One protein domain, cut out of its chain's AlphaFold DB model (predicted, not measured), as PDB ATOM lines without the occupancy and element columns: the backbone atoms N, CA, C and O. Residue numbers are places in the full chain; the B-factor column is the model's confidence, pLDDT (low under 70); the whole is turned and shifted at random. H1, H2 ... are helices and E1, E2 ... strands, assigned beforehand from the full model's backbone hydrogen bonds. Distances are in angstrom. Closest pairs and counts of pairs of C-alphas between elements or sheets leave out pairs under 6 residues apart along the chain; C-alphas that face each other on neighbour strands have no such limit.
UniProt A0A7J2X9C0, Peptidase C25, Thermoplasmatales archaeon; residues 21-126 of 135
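Overview. This is residues 21 to 126 of the 135 residues of the protein "Peptidase C25" of Thermoplasmatales archaeon (UniProt A0A7J2X9C0). The longest helix, H3, is crossed steeply by H2, and H4 folds back along its later part; E2 continues H4 and pairs antiparallel with E1 in a small ribbon, on which short H1 packs. The 106 printed residues hold, in order, H1 E1 H2 H3 H4 E2, mostly helix. The whole is compact, with a radius of gyration of the C-alphas of 15.0 A, and spans 48 by 31 by 22 A.

Arrangement. H1, residues 21 to 25, comes closest to E1, residues 34 to 38, at the C-alphas of Cys 21 and Thr 35, 5.8 A apart. H2, residues 56 to 69, touches H3, residues 79 to 94, at a steep tilt of 59 degrees; their closest C-alphas, Phe 63 and Thr 86, are 5.4 A apart. Residues 87 to 94 of H3 alone touch H4, residues 112 to 120, in a helical hairpin at 3 degrees; the closest C-alphas, Gln 87 and Val 118, are 6.4 A apart. E1 and E2, residues 121 to 125, are antiparallel, with N 35 and O 124 2.8 A apart, within hydrogen-bond range. Every O i to N i+4 pair is within range in H1, H3 and H4, and 9 of 10 in H2.

Along the chain. H1 begins at C-alpha 21 (-23.557, 36.494, 23.237), and E2 ends at C-alpha 125 (-30.028, 42.412, 26.956). H2 measures 19.8 A and H3 22.7 A.

Size, cuts and confidence. The C-alphas of Asp 29 and Pro 100 are farthest apart, 48.7 A. The printed part has no cut; the links E1 to H2 and H3 to H4 are long. No printed residue is under 70 in pLDDT.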
ATOM      1  N   CYS A  21     -22.953  35.306  22.634       95.50
ATOM      2  CA  CYS A  21     -23.557  36.494  23.237       95.50
ATOM      3  C   CYS A  21     -24.741  36.138  24.155       95.50
ATOM      4  O   CYS A  21     -24.782  36.572  25.302       95.50
ATOM      5  N   TRP A  22     -25.656  35.269  23.704       95.25
ATOM      6  CA  TRP A  22     -26.777  34.815  24.533       95.25
ATOM      7  C   TRP A  22     -26.314  34.036  25.765       95.25
ATOM      8  O   TRP A  22     -26.829  34.255  26.861       95.25
ATOM      9  N   TYR A  23     -25.315  33.164  25.603       95.56
ATOM     10  CA  TYR A  23     -24.759  32.411  26.721       95.56
ATOM     11  C   TYR A  23     -24.209  33.338  27.809       95.56
ATOM     12  O   TYR A  23     -24.398  33.044  28.980       95.56
ATOM     13  N   LEU A  24     -23.588  34.467  27.454       97.06
ATOM     14  CA  LEU A  24     -23.102  35.443  28.434       97.06
ATOM     15  C   LEU A  24     -24.231  36.194  29.149       97.06
ATOM     16  O   LEU A  24     -24.108  36.443  30.345       97.06
ATOM     17  N   VAL A  25     -25.306  36.544  28.433       97.19
ATOM     18  CA  VAL A  25     -26.429  37.335  28.975       97.19
ATOM     19  C   VAL A  25     -27.336  36.517  29.894       97.19
ATOM     20  O   VAL A  25     -27.900  37.048  30.846       97.19
ATOM     21  N   LYS A  26     -27.496  35.216  29.635       95.44
ATOM     22  CA  LYS A  26     -28.448  34.378  30.382       95.44
ATOM     23  C   LYS A  26     -27.938  33.869  31.737       95.44
ATOM     24  O   LYS A  26     -28.695  33.200  32.443       95.44
ATOM     25  N   LEU A  27     -26.650  34.043  32.052       96.56
ATOM     26  CA  LEU A  27     -26.060  33.460  33.259       96.56
ATOM     27  C   LEU A  27     -26.549  34.210  34.507       96.56
ATOM     28  O   LEU A  27     -26.465  35.434  34.553       96.56
ATOM     29  N   PRO A  28     -27.037  33.503  35.539       95.69
ATOM     30  CA  PRO A  28     -27.409  34.145  36.792       95.69
ATOM     31  C   PRO A  28     -26.155  34.613  37.536       95.69
ATOM     32  O   PRO A  28     -25.169  33.878  37.613       95.69
ATOM     33  N   ASP A  29     -26.207  35.824  38.095       95.44
ATOM     34  CA  ASP A  29     -25.178  36.414  38.967       95.44
ATOM     35  C   ASP A  29     -23.756  36.511  38.360       95.44
ATOM     36  O   ASP A  29     -22.782  36.768  39.070       95.44
ATOM     37  N   THR A  30     -23.598  36.301  37.049       96.81
ATOM     38  CA  THR A  30     -22.309  36.359  36.346       96.81
ATOM     39  C   THR A  30     -22.498  36.629  34.851       96.81
ATOM     40  O   THR A  30     -23.614  36.821  34.382       96.81
ATOM     41  N   GLY A  31     -21.408  36.641  34.084       96.31
ATOM     42  CA  GLY A  31     -21.444  36.893  32.647       96.31
ATOM     43  C   GLY A  31     -21.540  38.381  32.322       96.31
ATOM     44  O   GLY A  31     -20.828  39.196  32.912       96.31
ATOM     45  N   ALA A  32     -22.382  38.720  31.349       96.81
ATOM     46  CA  ALA A  32     -22.573  40.084  30.873       96.81
ATOM     47  C   ALA A  32     -24.028  40.522  31.070       96.81
ATOM     48  O   ALA A  32     -24.948  39.755  30.821       96.81
ATOM     49  N   ILE A  33     -24.246  41.775  31.467       96.00
ATOM     50  CA  ILE A  33     -25.596  42.346  31.634       96.00
ATOM     51  C   ILE A  33     -26.270  42.694  30.295       96.00
ATOM     52  O   ILE A  33     -27.492  42.780  30.209       96.00
ATOM     53  N   ALA A  34     -25.464  42.886  29.252       97.25
ATOM     54  CA  ALA A  34     -25.869  43.025  27.862       97.25
ATOM     55  C   ALA A  34     -24.664  42.714  26.960       97.25
ATOM     56  O   ALA A  34     -23.512  42.827  27.385       97.25
ATOM     57  N   THR A  35     -24.919  42.341  25.712       97.50
ATOM     58  CA  THR A  35     -23.889  42.064  24.701       97.50
ATOM     59  C   THR A  35     -24.329  42.588  23.346       97.50
ATOM     60  O   THR A  35     -25.517  42.549  23.040       97.50
ATOM     61  N   MET A  36     -23.376  43.006  22.518       97.00
ATOM     62  CA  MET A  36     -23.608  43.334  21.112       97.00
ATOM     63  C   MET A  36     -22.732  42.442  20.239       97.00
ATOM     64  O   MET A  36     -21.597  42.142  20.616       97.00
ATOM     65  N   GLY A  37     -23.256  41.991  19.105       94.50
ATOM     66  CA  GLY A  37     -22.492  41.174  18.168       94.50
ATOM     67  C   GLY A  37     -23.291  40.759  16.941       94.50
ATOM     68  O   GLY A  37     -24.513  40.908  16.892       94.50
ATOM     69  N   ASN A  38     -22.584  40.233  15.945       95.19
ATOM     70  CA  ASN A  38     -23.168  39.859  14.667       95.19
ATOM     71  C   ASN A  38     -23.981  38.561  14.779       95.19
ATOM     72  O   ASN A  38     -23.547  37.571  15.370       95.19
ATOM     73  N   THR A  39     -25.160  38.543  14.159       92.88
ATOM     74  CA  THR A  39     -25.986  37.331  14.010       92.88
ATOM     75  C   THR A  39     -25.456  36.363  12.946       92.88
ATOM     76  O   THR A  39     -25.893  35.213  12.889       92.88
ATOM     77  N   GLY A  40     -24.499  36.806  12.126       87.62
ATOM     78  CA  GLY A  40     -23.804  36.023  11.105       87.62
ATOM     79  C   GLY A  40     -22.294  36.267  11.117       87.62
ATOM     80  O   GLY A  40     -21.734  36.726  12.112       87.62
ATOM     81  N   LEU A  41     -21.628  35.948  10.005       87.94
ATOM     82  CA  LEU A  41     -20.233  36.336   9.805       87.94
ATOM     83  C   LEU A  41     -20.185  37.839   9.556       87.94
ATOM     84  O   LEU A  41     -20.595  38.299   8.490       87.94
ATOM     85  N   GLY A  42     -19.714  38.577  10.552       90.25
ATOM     86  CA  GLY A  42     -19.450  39.991  10.396       90.25
ATOM     87  C   GLY A  42     -18.279  40.233   9.445       90.25
ATOM     88  O   GLY A  42     -17.399  39.383   9.265       90.25
ATOM     89  N   TRP A  43     -18.334  41.368   8.764       91.50
ATOM     90  CA  TRP A  43     -17.346  41.766   7.775       91.50
ATOM     91  C   TRP A  43     -16.555  42.943   8.322       91.50
ATOM     92  O   TRP A  43     -17.121  43.798   8.995       91.50
ATOM     93  N   GLY A  44     -15.263  43.017   8.035       89.81
ATOM     94  CA  GLY A  44     -14.453  44.151   8.452       89.81
ATOM     95  C   GLY A  44     -13.188  44.284   7.626       89.81
ATOM     96  O   GLY A  44     -12.685  43.312   7.059       89.81
ATOM     97  N   TRP A  45     -12.669  45.505   7.587       90.19
ATOM     98  CA  TRP A  45     -11.364  45.792   7.009       90.19
ATOM     99  C   TRP A  45     -10.229  45.363   7.940       90.19
ATOM    100  O   TRP A  45     -10.361  45.343   9.164       90.19
ATOM    101  N   GLU A  46      -9.075  45.073   7.351       87.19
ATOM    102  CA  GLU A  46      -7.874  44.665   8.076       87.19
ATOM    103  C   GLU A  46      -6.845  45.802   8.158       87.19
ATOM    104  O   GLU A  46      -6.859  46.758   7.376       87.19
ATOM    105  N   GLY A  47      -5.906  45.685   9.100       88.31
ATOM    106  CA  GLY A  47      -4.776  46.607   9.222       88.31
ATOM    107  C   GLY A  47      -5.199  48.043   9.536       88.31
ATOM    108  O   GLY A  47      -6.025  48.278  10.417       88.31
ATOM    109  N   GLU A  48      -4.614  49.009   8.825       89.31
ATOM    110  CA  GLU A  48      -4.870  50.443   9.030       89.31
ATOM    111  C   GLU A  48      -6.310  50.868   8.708       89.31
ATOM    112  O   GLU A  48      -6.777  51.889   9.206       89.31
ATOM    113  N   PHE A  49      -7.035  50.064   7.926       90.50
ATOM    114  CA  PHE A  49      -8.402  50.366   7.506       90.50
ATOM    115  C   PHE A  49      -9.467  49.832   8.471       90.50
ATOM    116  O   PHE A  49     -10.636  50.172   8.315       90.50
ATOM    117  N   CYS A  50      -9.082  49.041   9.482       89.31
ATOM    118  CA  CYS A  50      -9.998  48.382  10.421       89.31
ATOM    119  C   CYS A  50     -10.978  49.349  11.108       89.31
ATOM    120  O   CYS A  50     -12.149  49.028  11.279       89.31
ATOM    121  N   THR A  51     -10.525  50.554  11.456       90.38
ATOM    122  CA  THR A  51     -11.360  51.591  12.090       90.38
ATOM    123  C   THR A  51     -11.744  52.718  11.131       90.38
ATOM    124  O   THR A  51     -12.178  53.777  11.579       90.38
ATOM    125  N   VAL A  52     -11.523  52.542   9.826       91.62
ATOM    126  CA  VAL A  52     -11.774  53.561   8.794       91.62
ATOM    127  C   VAL A  52     -12.872  53.108   7.842       91.62
ATOM    128  O   VAL A  52     -13.799  53.870   7.592       91.62
ATOM    129  N   GLY A  53     -12.768  51.891   7.313       91.19
ATOM    130  CA  GLY A  53     -13.740  51.363   6.367       91.19
ATOM    131  C   GLY A  53     -14.932  50.678   7.039       91.19
ATOM    132  O   GLY A  53     -14.931  50.444   8.246       91.19
ATOM    133  N   ALA A  54     -15.937  50.345   6.227       92.06
ATOM    134  CA  ALA A  54     -17.194  49.713   6.626       92.06
ATOM    135  C   ALA A  54     -17.057  48.446   7.504       92.06
ATOM    136  O   ALA A  54     -16.054  47.734   7.495       92.06
ATOM    137  N   GLY A  55     -18.120  48.120   8.232       93.00
ATOM    138  CA  GLY A  55     -18.265  46.868   8.967       93.00
ATOM    139  C   GLY A  55     -17.831  46.912  10.434       93.00
ATOM    140  O   GLY A  55     -17.840  47.953  11.098       93.00
ATOM    141  N   ASP A  56     -17.492  45.734  10.956       92.81
ATOM    142  CA  ASP A  56     -17.413  45.425  12.385       92.81
ATOM    143  C   ASP A  56     -16.379  46.260  13.139       92.81
ATOM    144  O   ASP A  56     -16.627  46.680  14.274       92.81
ATOM    145  N   GLY A  57     -15.221  46.504  12.522       92.31
ATOM    146  CA  GLY A  57     -14.143  47.269  13.144       92.31
ATOM    147  C   GLY A  57     -14.549  48.720  13.408       92.31
ATOM    148  O   GLY A  57     -14.292  49.255  14.493       92.31
ATOM    149  N   TRP A  58     -15.270  49.330  12.465       95.19
ATOM    150  CA  TRP A  58     -15.766  50.693  12.600       95.19
ATOM    151  C   TRP A  58     -16.969  50.763  13.539       95.19
ATOM    152  O   TRP A  58     -16.924  51.513  14.510       95.19
ATOM    153  N   ILE A  59     -18.012  49.949  13.331       96.44
ATOM    154  CA  ILE A  59     -19.262  50.039  14.113       96.44
ATOM    155  C   ILE A  59     -19.057  49.732  15.602       96.44
ATOM    156  O   ILE A  59     -19.642  50.379  16.470       96.44
ATOM    157  N   THR A  60     -18.157  48.798  15.919       95.38
ATOM    158  CA  THR A  60     -17.838  48.455  17.310       95.38
ATOM    159  C   THR A  60     -17.062  49.581  17.989       95.38
ATOM    160  O   THR A  60     -17.332  49.910  19.144       95.38
ATOM    161  N   SER A  61     -16.118  50.207  17.277       95.50
ATOM    162  CA  SER A  61     -15.370  51.366  17.784       95.50
ATOM    163  C   SER A  61     -16.276  52.587  17.948       95.50
ATOM    164  O   SER A  61     -16.159  53.334  18.922       95.50
ATOM    165  N   GLU A  62     -17.225  52.748  17.030       96.94
ATOM    166  CA  GLU A  62     -18.201  53.824  17.028       96.94
ATOM    167  C   GLU A  62     -19.086  53.814  18.272       96.94
ATOM    168  O   GLU A  62     -19.388  54.877  18.805       96.94
ATOM    169  N   PHE A  63     -19.452  52.644  18.798       97.31
ATOM    170  CA  PHE A  63     -20.179  52.557  20.065       97.31
ATOM    171  C   PHE A  63     -19.459  53.272  21.209       97.31
ATOM    172  O   PHE A  63     -20.049  54.094  21.912       97.31
ATOM    173  N   PHE A  64     -18.162  53.002  21.371       96.06
ATOM    174  CA  PHE A  64     -17.364  53.644  22.410       96.06
ATOM    175  C   PHE A  64     -17.192  55.138  22.151       96.06
ATOM    176  O   PHE A  64     -17.200  55.920  23.102       96.06
ATOM    177  N   ARG A  65     -17.074  55.541  20.880       97.19
ATOM    178  CA  ARG A  65     -17.011  56.953  20.501       97.19
ATOM    179  C   ARG A  65     -18.305  57.683  20.849       97.19
ATOM    180  O   ARG A  65     -18.232  58.694  21.536       97.19
ATOM    181  N   GLN A  66     -19.466  57.145  20.473       97.31
ATOM    182  CA  GLN A  66     -20.770  57.736  20.790       97.31
ATOM    183  C   GLN A  66     -21.006  57.811  22.303       97.31
ATOM    184  O   GLN A  66     -21.435  58.845  22.805       97.31
ATOM    185  N   TYR A  67     -20.656  56.767  23.059       96.69
ATOM    186  CA  TYR A  67     -20.747  56.823  24.520       96.69
ATOM    187  C   TYR A  67     -19.821  57.886  25.133       96.69
ATOM    188  O   TYR A  67     -20.209  58.593  26.060       96.69
ATOM    189  N   GLY A  68     -18.587  57.992  24.631       96.75
ATOM    190  CA  GLY A  68     -17.586  58.925  25.147       96.75
ATOM    191  C   GLY A  68     -17.865  60.386  24.795       96.75
ATOM    192  O   GLY A  68     -17.729  61.249  25.659       96.75
ATOM    193  N   GLU A  69     -18.260  60.670  23.552       96.75
ATOM    194  CA  GLU A  69     -18.577  62.026  23.077       96.75
ATOM    195  C   GLU A  69     -19.801  62.603  23.791       96.75
ATOM    196  O   GLU A  69     -19.790  63.776  24.152       96.75
ATOM    197  N   HIS A  70     -20.803  61.765  24.070       95.44
ATOM    198  CA  HIS A  70     -22.027  62.157  24.767       95.44
ATOM    199  C   HIS A  70     -21.987  61.877  26.282       95.44
ATOM    200  O   HIS A  70     -23.022  61.824  26.952       95.44
ATOM    201  N   TYR A  71     -20.799  61.671  26.860       93.12
ATOM    202  CA  TYR A  71     -20.682  61.339  28.277       93.12
ATOM    203  C   TYR A  71     -21.231  62.465  29.169       93.12
ATOM    204  O   TYR A  71     -20.739  63.594  29.163       93.12
ATOM    205  N   GLY A  72     -22.225  62.132  29.998       89.88
ATOM    206  CA  GLY A  72     -22.899  63.080  30.891       89.88
ATOM    207  C   GLY A  72     -24.057  63.846  30.245       89.88
ATOM    208  O   GLY A  72     -24.728  64.607  30.944       89.88
ATOM    209  N   GLU A  73     -24.324  63.631  28.956       93.88
ATOM    210  CA  GLU A  73     -25.532  64.125  28.303       93.88
ATOM    211  C   GLU A  73     -26.749  63.282  28.697       93.88
ATOM    212  O   GLU A  73     -26.672  62.060  28.864       93.88
ATOM    213  N   GLU A  74     -27.895  63.942  28.860       90.31
ATOM    214  CA  GLU A  74     -29.135  63.275  29.246       90.31
ATOM    215  C   GLU A  74     -29.550  62.249  28.181       90.31
ATOM    216  O   GLU A  74     -29.694  62.573  27.004       90.31
ATOM    217  N   GLY A  75     -29.755  61.001  28.605       90.50
ATOM    218  CA  GLY A  75     -30.207  59.918  27.740       90.50
ATOM    219  C   GLY A  75     -29.081  59.117  27.087       90.50
ATOM    220  O   GLY A  75     -29.340  57.981  26.702       90.50
ATOM    221  N   PHE A  76     -27.847  59.621  27.020       94.56
ATOM    222  CA  PHE A  76     -26.689  58.865  26.510       94.56
ATOM    223  C   PHE A  76     -26.013  57.984  27.568       94.56
ATOM    224  O   PHE A  76     -25.065  57.252  27.292       94.56
ATOM    225  N   ASP A  77     -26.556  57.989  28.779       94.44
ATOM    226  CA  ASP A  77     -26.332  56.970  29.790       94.44
ATOM    227  C   ASP A  77     -27.223  55.731  29.593       94.44
ATOM    228  O   ASP A  77     -27.003  54.731  30.268       94.44
ATOM    229  N   ILE A  78     -28.193  55.746  28.669       97.31
ATOM    230  CA  ILE A  78     -29.051  54.591  28.358       97.31
ATOM    231  C   ILE A  78     -28.461  53.778  27.204       97.31
ATOM    232  O   ILE A  78     -28.268  54.286  26.099       97.31
ATOM    233  N   LEU A  79     -28.229  52.482  27.436       97.62
ATOM    234  CA  LEU A  79     -27.567  51.573  26.494       97.62
ATOM    235  C   LEU A  79     -28.215  51.568  25.106       97.62
ATOM    236  O   LEU A  79     -27.523  51.667  24.095       97.62
ATOM    237  N   GLY A  80     -29.543  51.476  25.052       97.81
ATOM    238  CA  GLY A  80     -30.301  51.449  23.807       97.81
ATOM    239  C   GLY A  80     -30.200  52.749  23.011       97.81
ATOM    240  O   GLY A  80     -30.197  52.696  21.785       97.81
ATOM    241  N   HIS A  81     -30.061  53.900  23.676       98.00
ATOM    242  CA  HIS A  81     -29.872  55.179  22.990       98.00
ATOM    243  C   HIS A  81     -28.485  55.272  22.359       98.00
ATOM    244  O   HIS A  81     -28.383  55.641  21.192       98.00
ATOM    245  N   VAL A  82     -27.434  54.869  23.084       98.12
ATOM    246  CA  VAL A  82     -26.073  54.808  22.528       98.12
ATOM    247  C   VAL A  82     -26.036  53.843  21.344       98.12
ATOM    248  O   VAL A  82     -25.565  54.211  20.276       98.12
ATOM    249  N   TYR A  83     -26.613  52.645  21.492       98.06
ATOM    250  CA  TYR A  83     -26.715  51.659  20.414       98.06
ATOM    251  C   TYR A  83     -27.445  52.215  19.177       98.06
ATOM    252  O   TYR A  83     -26.942  52.109  18.060       98.06
ATOM    253  N   GLN A  84     -28.601  52.862  19.360       97.81
ATOM    254  CA  GLN A  84     -29.337  53.499  18.262       97.81
ATOM    255  C   GLN A  84     -28.505  54.597  17.588       97.81
ATOM    256  O   GLN A  84     -28.488  54.700  16.357       97.81
ATOM    257  N   GLN A  85     -27.824  55.422  18.381       98.06
ATOM    258  CA  GLN A  85     -26.983  56.494  17.872       98.06
ATOM    259  C   GLN A  85     -25.801  55.937  17.071       98.06
ATOM    260  O   GLN A  85     -25.516  56.448  15.993       98.06
ATOM    261  N   THR A  86     -25.162  54.859  17.529       98.19
ATOM    262  CA  THR A  86     -24.104  54.150  16.793       98.19
ATOM    263  C   THR A  86     -24.580  53.685  15.422       98.19
ATOM    264  O   THR A  86     -23.940  54.000  14.421       98.19
ATOM    265  N   GLN A  87     -25.735  53.014  15.351       98.00
ATOM    266  CA  GLN A  87     -26.322  52.573  14.078       98.00
ATOM    267  C   GLN A  87     -26.627  53.764  13.157       98.00
ATOM    268  O   GLN A  87     -26.352  53.733  11.961       98.00
ATOM    269  N   THR A  88     -27.169  54.843  13.724       98.06
ATOM    270  CA  THR A  88     -27.500  56.072  12.990       98.06
ATOM    271  C   THR A  88     -26.238  56.730  12.427       98.06
ATOM    272  O   THR A  88     -26.200  57.101  11.255       98.06
ATOM    273  N   SER A  89     -25.188  56.820  13.244       97.56
ATOM    274  CA  SER A  89     -23.880  57.351  12.867       97.56
ATOM    275  C   SER A  89     -23.229  56.525  11.758       97.56
ATOM    276  O   SER A  89     -22.767  57.090  10.769       97.56
ATOM    277  N   TYR A  90     -23.282  55.191  11.862       97.62
ATOM    278  CA  TYR A  90     -22.807  54.280  10.820       97.62
ATOM    279  C   TYR A  90     -23.507  54.557   9.487       97.62
ATOM    280  O   TYR A  90     -22.847  54.801   8.477       97.62
ATOM    281  N   ILE A  91     -24.847  54.579   9.490       97.69
ATOM    282  CA  ILE A  91     -25.647  54.812   8.280       97.69
ATOM    283  C   ILE A  91     -25.302  56.165   7.655       97.69
ATOM    284  O   ILE A  91     -25.118  56.260   6.444       97.69
ATOM    285  N   HIS A  92     -25.203  57.217   8.466       97.12
ATOM    286  CA  HIS A  92     -24.863  58.547   7.970       97.12
ATOM    287  C   HIS A  92     -23.442  58.637   7.412       97.12
ATOM    288  O   HIS A  92     -23.252  59.312   6.403       97.12
ATOM    289  N   ASN A  93     -22.470  57.967   8.035       95.81
ATOM    290  CA  ASN A  93     -21.088  57.953   7.572       95.81
ATOM    291  C   ASN A  93     -20.958  57.208   6.238       95.81
ATOM    292  O   ASN A  93     -20.493  57.781   5.256       95.81
ATOM    293  N   PHE A  94     -21.411  55.953   6.182       95.94
ATOM    294  CA  PHE A  94     -21.153  55.074   5.037       95.94
ATOM    295  C   PHE A  94     -22.069  55.300   3.839       95.94
ATOM    296  O   PHE A  94     -21.759  54.863   2.735       95.94
ATOM    297  N   LYS A  95     -23.162  56.056   4.005       94.25
ATOM    298  CA  LYS A  95     -24.027  56.429   2.882       94.25
ATOM    299  C   LYS A  95     -23.262  57.133   1.755       94.25
ATOM    300  O   LYS A  95     -23.527  56.854   0.590       94.25
ATOM    301  N   ASP A  96     -22.349  58.034   2.114       93.12
ATOM    302  CA  ASP A  96     -21.583  58.857   1.169       93.12
ATOM    303  C   ASP A  96     -20.060  58.616   1.280       93.12
ATOM    304  O   ASP A  96     -19.268  59.296   0.621       93.12
ATOM    305  N   PHE A  97     -19.633  57.669   2.125       94.00
ATOM    306  CA  PHE A  97     -18.226  57.309   2.295       94.00
ATOM    307  C   PHE A  97     -17.660  56.742   0.994       94.00
ATOM    308  O   PHE A  97     -18.322  55.996   0.291       94.00
ATOM    309  N   THR A  98     -16.421  57.086   0.666       93.50
ATOM    310  CA  THR A  98     -15.681  56.431  -0.416       93.50
ATOM    311  C   THR A  98     -14.230  56.310   0.007       93.50
ATOM    312  O   THR A  98     -13.691  57.202   0.668       93.50
ATOM    313  N   LEU A  99     -13.584  55.219  -0.386       91.25
ATOM    314  CA  LEU A  99     -12.177  54.968  -0.111       91.25
ATOM    315  C   LEU A  99     -11.500  54.474  -1.395       91.25
ATOM    316  O   LEU A  99     -11.499  53.276  -1.672       91.25
ATOM    317  N   PRO A 100     -10.940  55.390  -2.209       86.81
ATOM    318  CA  PRO A 100     -10.398  55.047  -3.523       86.81
ATOM    319  C   PRO A 100      -9.096  54.238  -3.456       86.81
ATOM    320  O   PRO A 100      -8.762  53.544  -4.414       86.81
ATOM    321  N   GLU A 101      -8.361  54.322  -2.344       84.69
ATOM    322  CA  GLU A 101      -7.102  53.611  -2.131       84.69
ATOM    323  C   GLU A 101      -7.197  52.735  -0.882       84.69
ATOM    324  O   GLU A 101      -7.222  53.225   0.246       84.69
ATOM    325  N   CYS A 102      -7.231  51.423  -1.089       81.25
ATOM    326  CA  CYS A 102      -7.156  50.427  -0.029       81.25
ATOM    327  C   CYS A 102      -6.611  49.103  -0.585       81.25
ATOM    328  O   CYS A 102      -6.498  48.906  -1.796       81.25
ATOM    329  N   TRP A 103      -6.220  48.199   0.317       74.19
ATOM    330  CA  TRP A 103      -5.369  47.052  -0.017       74.19
ATOM    331  C   TRP A 103      -5.983  46.043  -1.006       74.19
ATOM    332  O   TRP A 103      -5.236  45.407  -1.749       74.19
ATOM    333  N   TRP A 104      -7.312  45.874  -1.031       76.56
ATOM    334  CA  TRP A 104      -7.961  44.824  -1.834       76.56
ATOM    335  C   TRP A 104      -8.912  45.348  -2.923       76.56
ATOM    336  O   TRP A 104      -8.858  44.837  -4.043       76.56
ATOM    337  N   TYR A 105      -9.758  46.347  -2.644       82.19
ATOM    338  CA  TYR A 105     -10.703  46.916  -3.618       82.19
ATOM    339  C   TYR A 105     -11.301  48.234  -3.106       82.19
ATOM    340  O   TYR A 105     -11.738  48.250  -1.961       82.19
ATOM    341  N   PRO A 106     -11.376  49.299  -3.925       88.19
ATOM    342  CA  PRO A 106     -11.881  50.600  -3.492       88.19
ATOM    343  C   PRO A 106     -13.317  50.533  -2.964       88.19
ATOM    344  O   PRO A 106     -14.185  49.915  -3.575       88.19
ATOM    345  N   ASP A 107     -13.577  51.247  -1.875       90.25
ATOM    346  CA  ASP A 107     -14.932  51.461  -1.377       90.25
ATOM    347  C   ASP A 107     -15.595  52.573  -2.202       90.25
ATOM    348  O   ASP A 107     -15.091  53.700  -2.285       90.25
ATOM    349  N   THR A 108     -16.700  52.242  -2.866       90.69
ATOM    350  CA  THR A 108     -17.438  53.160  -3.747       90.69
ATOM    351  C   THR A 108     -18.710  53.707  -3.100       90.69
ATOM    352  O   THR A 108     -19.552  54.267  -3.807       90.69
ATOM    353  N   GLY A 109     -18.840  53.561  -1.782       90.88
ATOM    354  CA  GLY A 109     -20.012  53.927  -1.002       90.88
ATOM    355  C   GLY A 109     -20.979  52.779  -0.798       90.88
ATOM    356  O   GLY A 109     -20.696  51.639  -1.160       90.88
ATOM    357  N   TRP A 110     -22.129  53.129  -0.218       94.88
ATOM    358  CA  TRP A 110     -23.089  52.193   0.359       94.88
ATOM    359  C   TRP A 110     -23.351  50.941  -0.483       94.88
ATOM    360  O   TRP A 110     -23.891  51.024  -1.595       94.88
ATOM    361  N   ASP A 111     -23.076  49.774   0.095       92.75
ATOM    362  CA  ASP A 111     -23.299  48.489  -0.559       92.75
ATOM    363  C   ASP A 111     -23.967  47.438   0.356       92.75
ATOM    364  O   ASP A 111     -24.587  47.745   1.379       92.75
ATOM    365  N   ALA A 112     -23.932  46.169  -0.066       93.06
ATOM    366  CA  ALA A 112     -24.538  45.066   0.675       93.06
ATOM    367  C   ALA A 112     -23.826  44.764   2.008       93.06
ATOM    368  O   ALA A 112     -24.454  44.209   2.910       93.06
ATOM    369  N   ILE A 113     -22.546  45.115   2.144       91.25
ATOM    370  CA  ILE A 113     -21.765  44.935   3.369       91.25
ATOM    371  C   ILE A 113     -22.266  45.905   4.437       91.25
ATOM    372  O   ILE A 113     -22.473  45.496   5.577       91.25
ATOM    373  N   ASP A 114     -22.546  47.156   4.070       95.06
ATOM    374  CA  ASP A 114     -23.116  48.141   4.994       95.06
ATOM    375  C   ASP A 114     -24.508  47.742   5.478       95.06
ATOM    376  O   ASP A 114     -24.808  47.806   6.674       95.06
ATOM    377  N   GLN A 115     -25.352  47.271   4.554       95.38
ATOM    378  CA  GLN A 115     -26.669  46.725   4.892       95.38
ATOM    379  C   GLN A 115     -26.535  45.560   5.874       95.38
ATOM    380  O   GLN A 115     -27.220  45.521   6.896       95.38
ATOM    381  N   GLN A 116     -25.605  44.643   5.598       94.44
ATOM    382  CA  GLN A 116     -25.334  43.502   6.458       94.44
ATOM    383  C   GLN A 116     -24.832  43.929   7.846       94.44
ATOM    384  O   GLN A 116     -25.293  43.372   8.843       94.44
ATOM    385  N   ALA A 117     -23.918  44.898   7.931       94.50
ATOM    386  CA  ALA A 117     -23.363  45.381   9.194       94.50
ATOM    387  C   ALA A 117     -24.467  45.932  10.110       94.50
ATOM    388  O   ALA A 117     -24.569  45.537  11.272       94.50
ATOM    389  N   VAL A 118     -25.351  46.770   9.561       95.62
ATOM    390  CA  VAL A 118     -26.474  47.355  10.308       95.62
ATOM    391  C   VAL A 118     -27.484  46.289  10.740       95.62
ATOM    392  O   VAL A 118     -27.933  46.307  11.885       95.62
ATOM    393  N   GLU A 119     -27.850  45.356   9.858       95.31
ATOM    394  CA  GLU A 119     -28.871  44.341  10.157       95.31
ATOM    395  C   GLU A 119     -28.384  43.250  11.119       95.31
ATOM    396  O   GLU A 119     -29.184  42.682  11.868       95.31
ATOM    397  N   GLN A 120     -27.090  42.923  11.100       95.56
ATOM    398  CA  GLN A 120     -26.561  41.806  11.879       95.56
ATOM    399  C   GLN A 120     -26.034  42.202  13.253       95.56
ATOM    400  O   GLN A 120     -26.000  41.327  14.118       95.56
ATOM    401  N   TRP A 121     -25.634  43.457  13.477       97.00
ATOM    402  CA  TRP A 121     -25.050  43.891  14.748       97.00
ATOM    403  C   TRP A 121     -26.131  44.098  15.816       97.00
ATOM    404  O   TRP A 121     -26.679  45.184  15.987       97.00
ATOM    405  N   VAL A 122     -26.483  43.023  16.524       96.88
ATOM    406  CA  VAL A 122     -27.643  42.966  17.422       96.88
ATOM    407  C   VAL A 122     -27.241  43.182  18.875       96.88
ATOM    408  O   VAL A 122     -26.300  42.564  19.370       96.88
ATOM    409  N   LEU A 123     -28.026  44.002  19.578       97.94
ATOM    410  CA  LEU A 123     -28.012  44.119  21.033       97.94
ATOM    411  C   LEU A 123     -28.876  43.019  21.678       97.94
ATOM    412  O   LEU A 123     -30.078  42.929  21.429       97.94
ATOM    413  N   LEU A 124     -28.269  42.216  22.550       97.62
ATOM    414  CA  LEU A 124     -28.945  41.277  23.447       97.62
ATOM    415  C   LEU A 124     -28.818  41.762  24.894       97.62
ATOM    416  O   LEU A 124     -27.709  41.997  25.371       97.62
ATOM    417  N   GLY A 125     -29.944  41.873  25.597       96.12
ATOM    418  CA  GLY A 125     -30.028  42.412  26.956       96.12
ATOM    419  C   GLY A 125     -31.170  43.418  27.080       96.12
ATOM    420  O   GLY A 125     -32.027  43.498  26.200       96.12
ATOM    421  N   ASP A 126     -31.182  44.181  28.169       96.75
ATOM    422  CA  ASP A 126     -32.154  45.257  28.372       96.75
ATOM    423  C   ASP A 126     -31.659  46.562  27.712       96.75
ATOM    424  O   ASP A 126     -30.685  47.150  28.190       96.75
TER     425      ASP A 126